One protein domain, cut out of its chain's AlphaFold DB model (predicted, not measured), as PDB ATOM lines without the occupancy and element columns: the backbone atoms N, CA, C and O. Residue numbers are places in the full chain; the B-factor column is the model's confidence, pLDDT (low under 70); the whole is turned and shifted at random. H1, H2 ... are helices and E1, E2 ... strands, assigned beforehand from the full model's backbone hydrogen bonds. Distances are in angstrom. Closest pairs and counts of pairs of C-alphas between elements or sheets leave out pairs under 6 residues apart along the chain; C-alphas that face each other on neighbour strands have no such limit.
ATOM      1  N   HIS A 197     263.982 139.050 130.006       95.75
ATOM      2  CA  HIS A 197     263.298 138.644 128.779       95.75
ATOM      3  C   HIS A 197     264.283 137.911 127.859       95.75
ATOM      4  O   HIS A 197     265.320 138.455 127.469       95.75
ATOM      5  N   TYR A 198     263.964 136.664 127.515       93.75
ATOM      6  CA  TYR A 198     264.736 135.848 126.584       93.75
ATOM      7  C   TYR A 198     264.222 136.111 125.169       93.75
ATOM      8  O   TYR A 198     263.049 135.893 124.872       93.75
ATOM      9  N   GLU A 199     265.101 136.608 124.303       86.12
ATOM     10  CA  GLU A 199     264.768 136.927 122.914       86.12
ATOM     11  C   GLU A 199     265.419 135.924 121.965       86.12
ATOM     12  O   GLU A 199     266.590 135.571 122.137       86.12
ATOM     13  N   ALA A 200     264.690 135.520 120.924       87.19
ATOM     14  CA  ALA A 200     265.104 134.453 120.014       87.19
ATOM     15  C   ALA A 200     266.463 134.684 119.338       87.19
ATOM     16  O   ALA A 200     267.206 133.730 119.120       87.19
ATOM     17  N   HIS A 201     266.838 135.941 119.072       86.00
ATOM     18  CA  HIS A 201     268.134 136.262 118.468       86.00
ATOM     19  C   HIS A 201     269.326 136.159 119.438       86.00
ATOM     20  O   HIS A 201     270.469 136.206 118.992       86.00
ATOM     21  N   LYS A 202     269.086 136.046 120.753       87.50
ATOM     22  CA  LYS A 202     270.141 135.898 121.778       87.50
ATOM     23  C   LYS A 202     270.106 134.545 122.474       87.50
ATOM     24  O   LYS A 202     271.150 133.993 122.794       87.50
ATOM     25  N   THR A 203     268.911 134.035 122.755       92.75
ATOM     26  CA  THR A 203     268.697 132.770 123.462       92.75
ATOM     27  C   THR A 203     267.868 131.865 122.570       92.75
ATOM     28  O   THR A 203     266.693 132.135 122.332       92.75
ATOM     29  N   THR A 204     268.468 130.788 122.068       93.44
ATOM     30  CA  THR A 204     267.733 129.772 121.308       93.44
ATOM     31  C   THR A 204     266.686 129.100 122.198       93.44
ATOM     32  O   THR A 204     266.861 129.019 123.412       93.44
ATOM     33  N   TRP A 205     265.611 128.571 121.605       93.81
ATOM     34  CA  TRP A 205     264.540 127.878 122.340       93.81
ATOM     35  C   TRP A 205     265.054 126.795 123.306       93.81
ATOM     36  O   TRP A 205     264.541 126.617 124.415       93.81
ATOM     37  N   ASP A 206     266.089 126.071 122.885       92.25
ATOM     38  CA  ASP A 206     266.665 124.976 123.660       92.25
ATOM     39  C   ASP A 206     267.402 125.496 124.912       92.25
ATOM     40  O   ASP A 206     267.360 124.841 125.952       92.25
ATOM     41  N   ASN A 207     267.940 126.721 124.858       94.00
ATOM     42  CA  ASN A 207     268.634 127.391 125.964       94.00
ATOM     43  C   ASN A 207     267.714 128.226 126.869       94.00
ATOM     44  O   ASN A 207     268.144 128.671 127.933       94.00
ATOM     45  N   VAL A 208     266.456 128.451 126.477       94.31
ATOM     46  CA  VAL A 208     265.472 129.101 127.353       94.31
ATOM     47  C   VAL A 208     265.213 128.197 128.575       94.31
ATOM     48  O   VAL A 208     264.944 127.005 128.376       94.31
ATOM     49  N   PRO A 209     265.266 128.713 129.821       94.44
ATOM     50  CA  PRO A 209     265.017 127.915 131.024       94.44
ATOM     51  C   PRO A 209     263.613 127.299 131.074       94.44
ATOM     52  O   PRO A 209     262.696 127.750 130.391       94.44
ATOM     53  N   GLU A 210     263.424 126.266 131.903       93.88
ATOM     54  CA  GLU A 210     262.097 125.662 132.102       93.88
ATOM     55  C   GLU A 210     261.170 126.546 132.949       93.88
ATOM     56  O   GLU A 210     259.984 126.638 132.636       93.88
ATOM     57  N   ASP A 211     261.687 127.215 133.986       95.25
ATOM     58  CA  ASP A 211     260.889 128.072 134.878       95.25
ATOM     59  C   ASP A 211     260.770 129.502 134.336       95.25
ATOM     60  O   ASP A 211     261.441 130.443 134.761       95.25
ATOM     61  N   ILE A 212     259.911 129.642 133.334       95.94
ATOM     62  CA  ILE A 212     259.604 130.902 132.662       95.94
ATOM     63  C   ILE A 212     258.093 131.090 132.541       95.94
ATOM     64  O   ILE A 212     257.300 130.192 132.825       95.94
ATOM     65  N   VAL A 213     257.690 132.254 132.058       95.50
ATOM     66  CA  VAL A 213     256.352 132.516 131.540       95.50
ATOM     67  C   VAL A 213     256.487 132.821 130.056       95.50
ATOM     68  O   VAL A 213     257.240 133.712 129.667       95.50
ATOM     69  N   LEU A 214     255.771 132.078 129.219       95.31
ATOM     70  CA  LEU A 214     255.637 132.382 127.802       95.31
ATOM     71  C   LEU A 214     254.408 133.272 127.613       95.31
ATOM     72  O   LEU A 214     253.319 132.923 128.072       95.31
ATOM     73  N   LYS A 215     254.570 134.408 126.941       94.06
ATOM     74  CA  LYS A 215     253.491 135.357 126.650       94.06
ATOM     75  C   LYS A 215     253.437 135.609 125.153       94.06
ATOM     76  O   LYS A 215     254.453 135.971 124.561       94.06
ATOM     77  N   PHE A 216     252.274 135.436 124.536       92.31
ATOM     78  CA  PHE A 216     252.104 135.873 123.151       92.31
ATOM     79  C   PHE A 216     252.189 137.394 123.093       92.31
ATOM     80  O   PHE A 216     251.635 138.080 123.956       92.31
ATOM     81  N   VAL A 217     252.912 137.909 122.098       88.56
ATOM     82  CA  VAL A 217     253.146 139.350 121.945       88.56
ATOM     83  C   VAL A 217     251.823 140.090 121.766       88.56
ATOM     84  O   VAL A 217     251.597 141.103 122.424       88.56
ATOM     85  N   GLU A 218     250.924 139.522 120.964       84.38
ATOM     86  CA  GLU A 218     249.544 139.974 120.810       84.38
ATOM     87  C   GLU A 218     248.589 139.027 121.544       84.38
ATOM     88  O   GLU A 218     248.507 137.839 121.224       84.38
ATOM     89  N   LYS A 219     247.835 139.563 122.514       79.06
ATOM     90  CA  LYS A 219     246.942 138.786 123.394       79.06
ATOM     91  C   LYS A 219     245.849 138.023 122.640       79.06
ATOM     92  O   LYS A 219     245.522 136.918 123.057       79.06
ATOM     93  N   ASP A 220     245.341 138.614 121.557       77.81
ATOM     94  CA  ASP A 220     244.254 138.077 120.729       77.81
ATOM     95  C   ASP A 220     244.696 137.816 119.277       77.81
ATOM     96  O   ASP A 220     243.863 137.663 118.381       77.81
ATOM     97  N   GLY A 221     246.009 137.785 119.021       81.94
ATOM     98  CA  GLY A 221     246.566 137.518 117.694       81.94
ATOM     99  C   GLY A 221     246.377 136.056 117.259       81.94
ATOM    100  O   GLY A 221     246.102 135.191 118.100       81.94
ATOM    101  N   PRO A 222     246.579 135.718 115.971       86.62
ATOM    102  CA  PRO A 222     246.329 134.371 115.443       86.62
ATOM    103  C   PRO A 222     247.017 133.252 116.236       86.62
ATOM    104  O   PRO A 222     246.418 132.212 116.504       86.62
ATOM    105  N   ALA A 223     248.261 133.478 116.674       86.81
ATOM    106  CA  ALA A 223     249.025 132.497 117.440       86.81
ATOM    107  C   ALA A 223     248.401 132.202 118.819       86.81
ATOM    108  O   ALA A 223     248.290 131.038 119.212       86.81
ATOM    109  N   SER A 224     247.926 133.237 119.518       86.12
ATOM    110  CA  SER A 224     247.238 133.095 120.808       86.12
ATOM    111  C   SER A 224     245.902 132.352 120.672       86.12
ATOM    112  O   SER A 224     245.576 131.498 121.498       86.12
ATOM    113  N   GLN A 225     245.165 132.599 119.581       88.50
ATOM    114  CA  GLN A 225     243.891 131.936 119.290       88.50
ATOM    115  C   GLN A 225     244.090 130.449 118.975       88.50
ATOM    116  O   GLN A 225     243.351 129.606 119.486       88.50
ATOM    117  N   ILE A 226     245.130 130.111 118.201       88.19
ATOM    118  CA  ILE A 226     245.526 128.717 117.941       88.19
ATOM    119  C   ILE A 226     245.898 128.015 119.253       88.19
ATOM    120  O   ILE A 226     245.469 126.885 119.492       88.19
ATOM    121  N   ALA A 227     246.655 128.689 120.124       85.69
ATOM    122  CA  ALA A 227     247.036 128.160 121.432       85.69
ATOM    123  C   ALA A 227     245.871 128.094 122.435       85.69
ATOM    124  O   ALA A 227     245.976 127.372 123.427       85.69
ATOM    125  N   ARG A 228     244.780 128.837 122.192       87.75
ATOM    126  CA  ARG A 228     243.633 129.046 123.099       87.75
ATOM    127  C   ARG A 228     244.012 129.634 124.463       87.75
ATOM    128  O   ARG A 228     243.264 129.497 125.428       87.75
ATOM    129  N   GLN A 229     245.177 130.265 124.546       88.44
ATOM    130  CA  GLN A 229     245.704 130.900 125.750       88.44
ATOM    131  C   GLN A 229     246.738 131.958 125.356       88.44
ATOM    132  O   GLN A 229     247.518 131.753 124.428       88.44
ATOM    133  N   SER A 230     246.763 133.075 126.080       86.25
ATOM    134  CA  SER A 230     247.704 134.179 125.853       86.25
ATOM    135  C   SER A 230     248.971 134.085 126.714       86.25
ATOM    136  O   SER A 230     249.990 134.694 126.383       86.25
ATOM    137  N   VAL A 231     248.924 133.301 127.798       91.06
ATOM    138  CA  VAL A 231     250.005 133.126 128.779       91.06
ATOM    139  C   VAL A 231     250.157 131.645 129.122       91.06
ATOM    140  O   VAL A 231     249.166 130.964 129.378       91.06
ATOM    141  N   ILE A 232     251.396 131.149 129.153       93.00
ATOM    142  CA  ILE A 232     251.737 129.758 129.478       93.00
ATOM    143  C   ILE A 232     252.814 129.758 130.562       93.00
ATOM    144  O   ILE A 232     253.858 130.389 130.404       93.00
ATOM    145  N   PHE A 233     252.579 129.037 131.658       92.94
ATOM    146  CA  PHE A 233     253.573 128.871 132.718       92.94
ATOM    147  C   PHE A 233     254.460 127.664 132.442       92.94
ATOM    148  O   PHE A 233     253.973 126.546 132.272       92.94
ATOM    149  N   GLY A 234     255.765 127.901 132.475       93.31
ATOM    150  CA  GLY A 234     256.796 126.922 132.195       93.31
ATOM    151  C   GLY A 234     257.030 126.711 130.700       93.31
ATOM    152  O   GLY A 234     256.107 126.753 129.881       93.31
ATOM    153  N   LYS A 235     258.284 126.438 130.334       93.25
ATOM    154  CA  LYS A 235     258.608 125.949 128.992       93.25
ATOM    155  C   LYS A 235     258.188 124.474 128.890       93.25
ATOM    156  O   LYS A 235     258.639 123.664 129.702       93.25
ATOM    157  N   PRO A 236     257.354 124.082 127.912       89.69
ATOM    158  CA  PRO A 236     256.933 122.691 127.766       89.69
ATOM    159  C   PRO A 236     258.119 121.774 127.446       89.69
ATOM    160  O   PRO A 236     258.993 122.116 126.646       89.69
ATOM    161  N   LYS A 237     258.119 120.574 128.039       80.38
ATOM    162  CA  LYS A 237     259.125 119.539 127.766       80.38
ATOM    163  C   LYS A 237     258.842 118.861 126.422       80.38
ATOM    164  O   LYS A 237     257.705 118.500 126.128       80.38
ATOM    165  N   GLY A 238     259.884 118.638 125.622       76.94
ATOM    166  CA  GLY A 238     259.798 117.884 124.365       76.94
ATOM    167  C   GLY A 238     259.425 118.715 123.127       76.94
ATOM    168  O   GLY A 238     259.789 119.883 123.001       76.94
ATOM    169  N   LYS A 239     258.750 118.083 122.155       71.94
ATOM    170  CA  LYS A 239     258.486 118.651 120.815       71.94
ATOM    171  C   LYS A 239     257.322 119.652 120.822       71.94
ATOM    172  O   LYS A 239     256.256 119.380 120.280       71.94
ATOM    173  N   ALA A 240     257.536 120.845 121.367       87.00
ATOM    174  CA  ALA A 240     256.588 121.959 121.279       87.00
ATOM    175  C   ALA A 240     256.795 122.786 119.994       87.00
ATOM    176  O   ALA A 240     257.076 123.981 120.057       87.00
ATOM    177  N   ARG A 241     256.686 122.143 118.817       91.88
ATOM    178  CA  ARG A 241     257.058 122.748 117.518       91.88
ATOM    179  C   ARG A 241     256.381 124.098 117.279       91.88
ATOM    180  O   ARG A 241     257.056 125.032 116.880       91.88
ATOM    181  N   PHE A 242     255.084 124.197 117.565       94.19
ATOM    182  CA  PHE A 242     254.327 125.437 117.394       94.19
ATOM    183  C   PHE A 242     254.893 126.588 118.242       94.19
ATOM    184  O   PHE A 242     255.245 127.624 117.696       94.19
ATOM    185  N   LEU A 243     255.057 126.382 119.554       94.44
ATOM    186  CA  LEU A 243     255.559 127.420 120.464       94.44
ATOM    187  C   LEU A 243     257.009 127.799 120.162       94.44
ATOM    188  O   LEU A 243     257.354 128.975 120.219       94.44
ATOM    189  N   ARG A 244     257.831 126.815 119.780       94.94
ATOM    190  CA  ARG A 244     259.191 127.052 119.297       94.94
ATOM    191  C   ARG A 244     259.188 127.956 118.065       94.94
ATOM    192  O   ARG A 244     259.901 128.948 118.065       94.94
ATOM    193  N   THR A 245     258.362 127.654 117.064       94.62
ATOM    194  CA  THR A 245     258.235 128.483 115.858       94.62
ATOM    195  C   THR A 245     257.724 129.885 116.185       94.62
ATOM    196  O   THR A 245     258.300 130.853 115.708       94.62
ATOM    197  N   CYS A 246     256.709 130.026 117.043       95.00
ATOM    198  CA  CYS A 246     256.242 131.346 117.480       95.00
ATOM    199  C   CYS A 246     257.341 132.138 118.200       95.00
ATOM    200  O   CYS A 246     257.475 133.336 117.974       95.00
ATOM    201  N   TYR A 247     258.142 131.486 119.046       94.69
ATOM    202  CA  TYR A 247     259.272 132.127 119.716       94.69
ATOM    203  C   TYR A 247     260.342 132.572 118.714       94.69
ATOM    204  O   TYR A 247     260.755 133.727 118.733       94.69
ATOM    205  N   GLU A 248     260.747 131.685 117.804       93.94
ATOM    206  CA  GLU A 248     261.738 131.963 116.756       93.94
ATOM    207  C   GLU A 248     261.296 133.103 115.820       93.94
ATOM    208  O   GLU A 248     262.130 133.910 115.412       93.94
ATOM    209  N   ASN A 249     259.994 133.217 115.547       93.19
ATOM    210  CA  ASN A 249     259.409 134.283 114.731       93.19
ATOM    211  C   ASN A 249     259.191 135.604 115.492       93.19
ATOM    212  O   ASN A 249     258.925 136.627 114.865       93.19
ATOM    213  N   GLY A 250     259.297 135.605 116.824       90.69
ATOM    214  CA  GLY A 250     259.033 136.782 117.656       90.69
ATOM    215  C   GLY A 250     257.556 137.026 117.992       90.69
ATOM    216  O   GLY A 250     257.240 138.081 118.532       90.69
ATOM    217  N   ASP A 251     256.671 136.060 117.731       91.94
ATOM    218  CA  ASP A 251     255.247 136.095 118.111       91.94
ATOM    219  C   ASP A 251     255.022 135.691 119.580       91.94
ATOM    220  O   ASP A 251     253.962 135.938 120.165       91.94
ATOM    221  N   LEU A 252     256.017 135.035 120.183       93.81
ATOM    222  CA  LEU A 252     256.000 134.549 121.556       93.81
ATOM    223  C   LEU A 252     257.242 135.034 122.298       93.81
ATOM    224  O   LEU A 252     258.370 134.817 121.860       93.81
ATOM    225  N   LEU A 253     257.028 135.628 123.463       94.06
ATOM    226  CA  LEU A 253     258.084 136.081 124.348       94.06
ATOM    227  C   LEU A 253     258.268 135.103 125.512       94.06
ATOM    228  O   LEU A 253     257.290 134.637 126.094       94.06
ATOM    229  N   ALA A 254     259.518 134.825 125.879       96.19
ATOM    230  CA  ALA A 254     259.867 134.103 127.096       96.19
ATOM    231  C   ALA A 254     260.353 135.088 128.167       96.19
ATOM    232  O   ALA A 254     261.318 135.820 127.961       96.19
ATOM    233  N   GLN A 255     259.694 135.094 129.321       96.62
ATOM    234  CA  GLN A 255     259.969 135.987 130.444       96.62
ATOM    235  C   GLN A 255     260.353 135.165 131.675       96.62
ATOM    236  O   GLN A 255     259.747 134.128 131.942       96.62
ATOM    237  N   GLN A 256     261.325 135.624 132.457       96.50
ATOM    238  CA  GLN A 256     261.602 135.073 133.780       96.50
ATOM    239  C   GLN A 256     260.319 135.054 134.608       96.50
ATOM    240  O   GLN A 256     259.591 136.048 134.690       96.50
ATOM    241  N   ARG A 257     260.051 133.918 135.249       95.88
ATOM    242  CA  ARG A 257     258.907 133.809 136.140       95.88
ATOM    243  C   ARG A 257     259.171 134.568 137.436       95.88
ATOM    244  O   ARG A 257     260.096 134.243 138.175       95.88
TER     245      ARG A 257
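AT A GLANCE: This is residues 197 to 257 of the 305 residues of an uncharacterized protein of candidate division WWE3 bacterium CG_4_10_14_0_2_um_filter_41_14 (UniProt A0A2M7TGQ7). A small three-stranded antiparallel sheet, E2 E1 E3, has H2 standing over one of its faces at the E3 side, while the short H1 sits at one end of the sheet and only grazes it. The unnamed stretch 197 to 211 pairs briefly with E3 at residues 197 to 198, then loops out; Lys 202 in it and Arg 228 just after H1 mark opposite ends of the domain. The printed part has 61 residues, with two named helices and three named strands in the order E1 H1 E2 H2 E3; the class is mixed, helices and strands, with under half of the residues in named elements. The whole is compact and rounded, with a radius of gyration of the C-alphas of 10.3 A and spans of 26 by 21 by 20 A.

HOW THE PARTS SIT: The inner strand E1, residues 212 to 216, has as antiparallel neighbours the edge strands E3, residues 252 to 256, at 152 degrees and E2, residues 231 to 233, at 164 degrees. Across E1 and E3, N 213 and O 255 are within hydrogen-bond range at 2.8 A, as are N 215 and O 253 at 2.9 A. Across E2 and E1, N 214 and O 232 are within range at 2.8 A. Residues 197 to 198 pair antiparallel with residues 254 to 255 of E3. H2, residues 241 to 249, is on the sheet and over E3; on a local plane fitted to only just enough C-alphas of the sheet, 6, its height over the sheet is 7.8 A, and it stands up from the sheet at 53 degrees. The closest C-alphas of H2 and E3, Cys 246 and Leu 252, are 5.2 A apart. H2 and E1 are near each other, with 6 pairs of C-alphas within 10 A. E2, H2 and E3 form a split strand-helix-strand unit, two strands running the same way with E1 between them, and its crossover is right-handed. H1, residues 222 to 227, is on the sheet but only grazes it; its closest C-alpha pair with E1 is Ser 224 and Phe 216, 6.1 A. H1 and H2 are close but not clearly touching, with C-alphas 223 and 246 at 7.3 A, and run opposite ways at a shallow tilt of 32 degrees, only just short of steep. In H1 and H2 every O i to N i+4 pair is within hydrogen-bond range.

IN THESE COORDINATES: E1 runs 13.1 A from C-alpha 212 at (259.604, 130.902, 132.662) to C-alpha 216. E3, residues 252 to 256, spans 13.5 A and ends at C-alpha 256 at (261.602, 135.073, 133.780). E2, residues 231 to 233, is shorter, at 6.8 A. H2, residues 241 to 249, spans 12.1 A from (257.058, 122.748, 117.518), and H1, residues 222 to 227, spans 8.7 A.

THE WHOLE: The C-alphas of Lys 202 and Arg 228, the two farthest apart, are 27.4 A apart. The printed part has no cut. The links E1 to H1, H1 to E2 and H2 to E3 are tight, E2 to H2 is short, and no link is long. The mean pLDDT of the printed part is 90.5, and no printed residue is under 70.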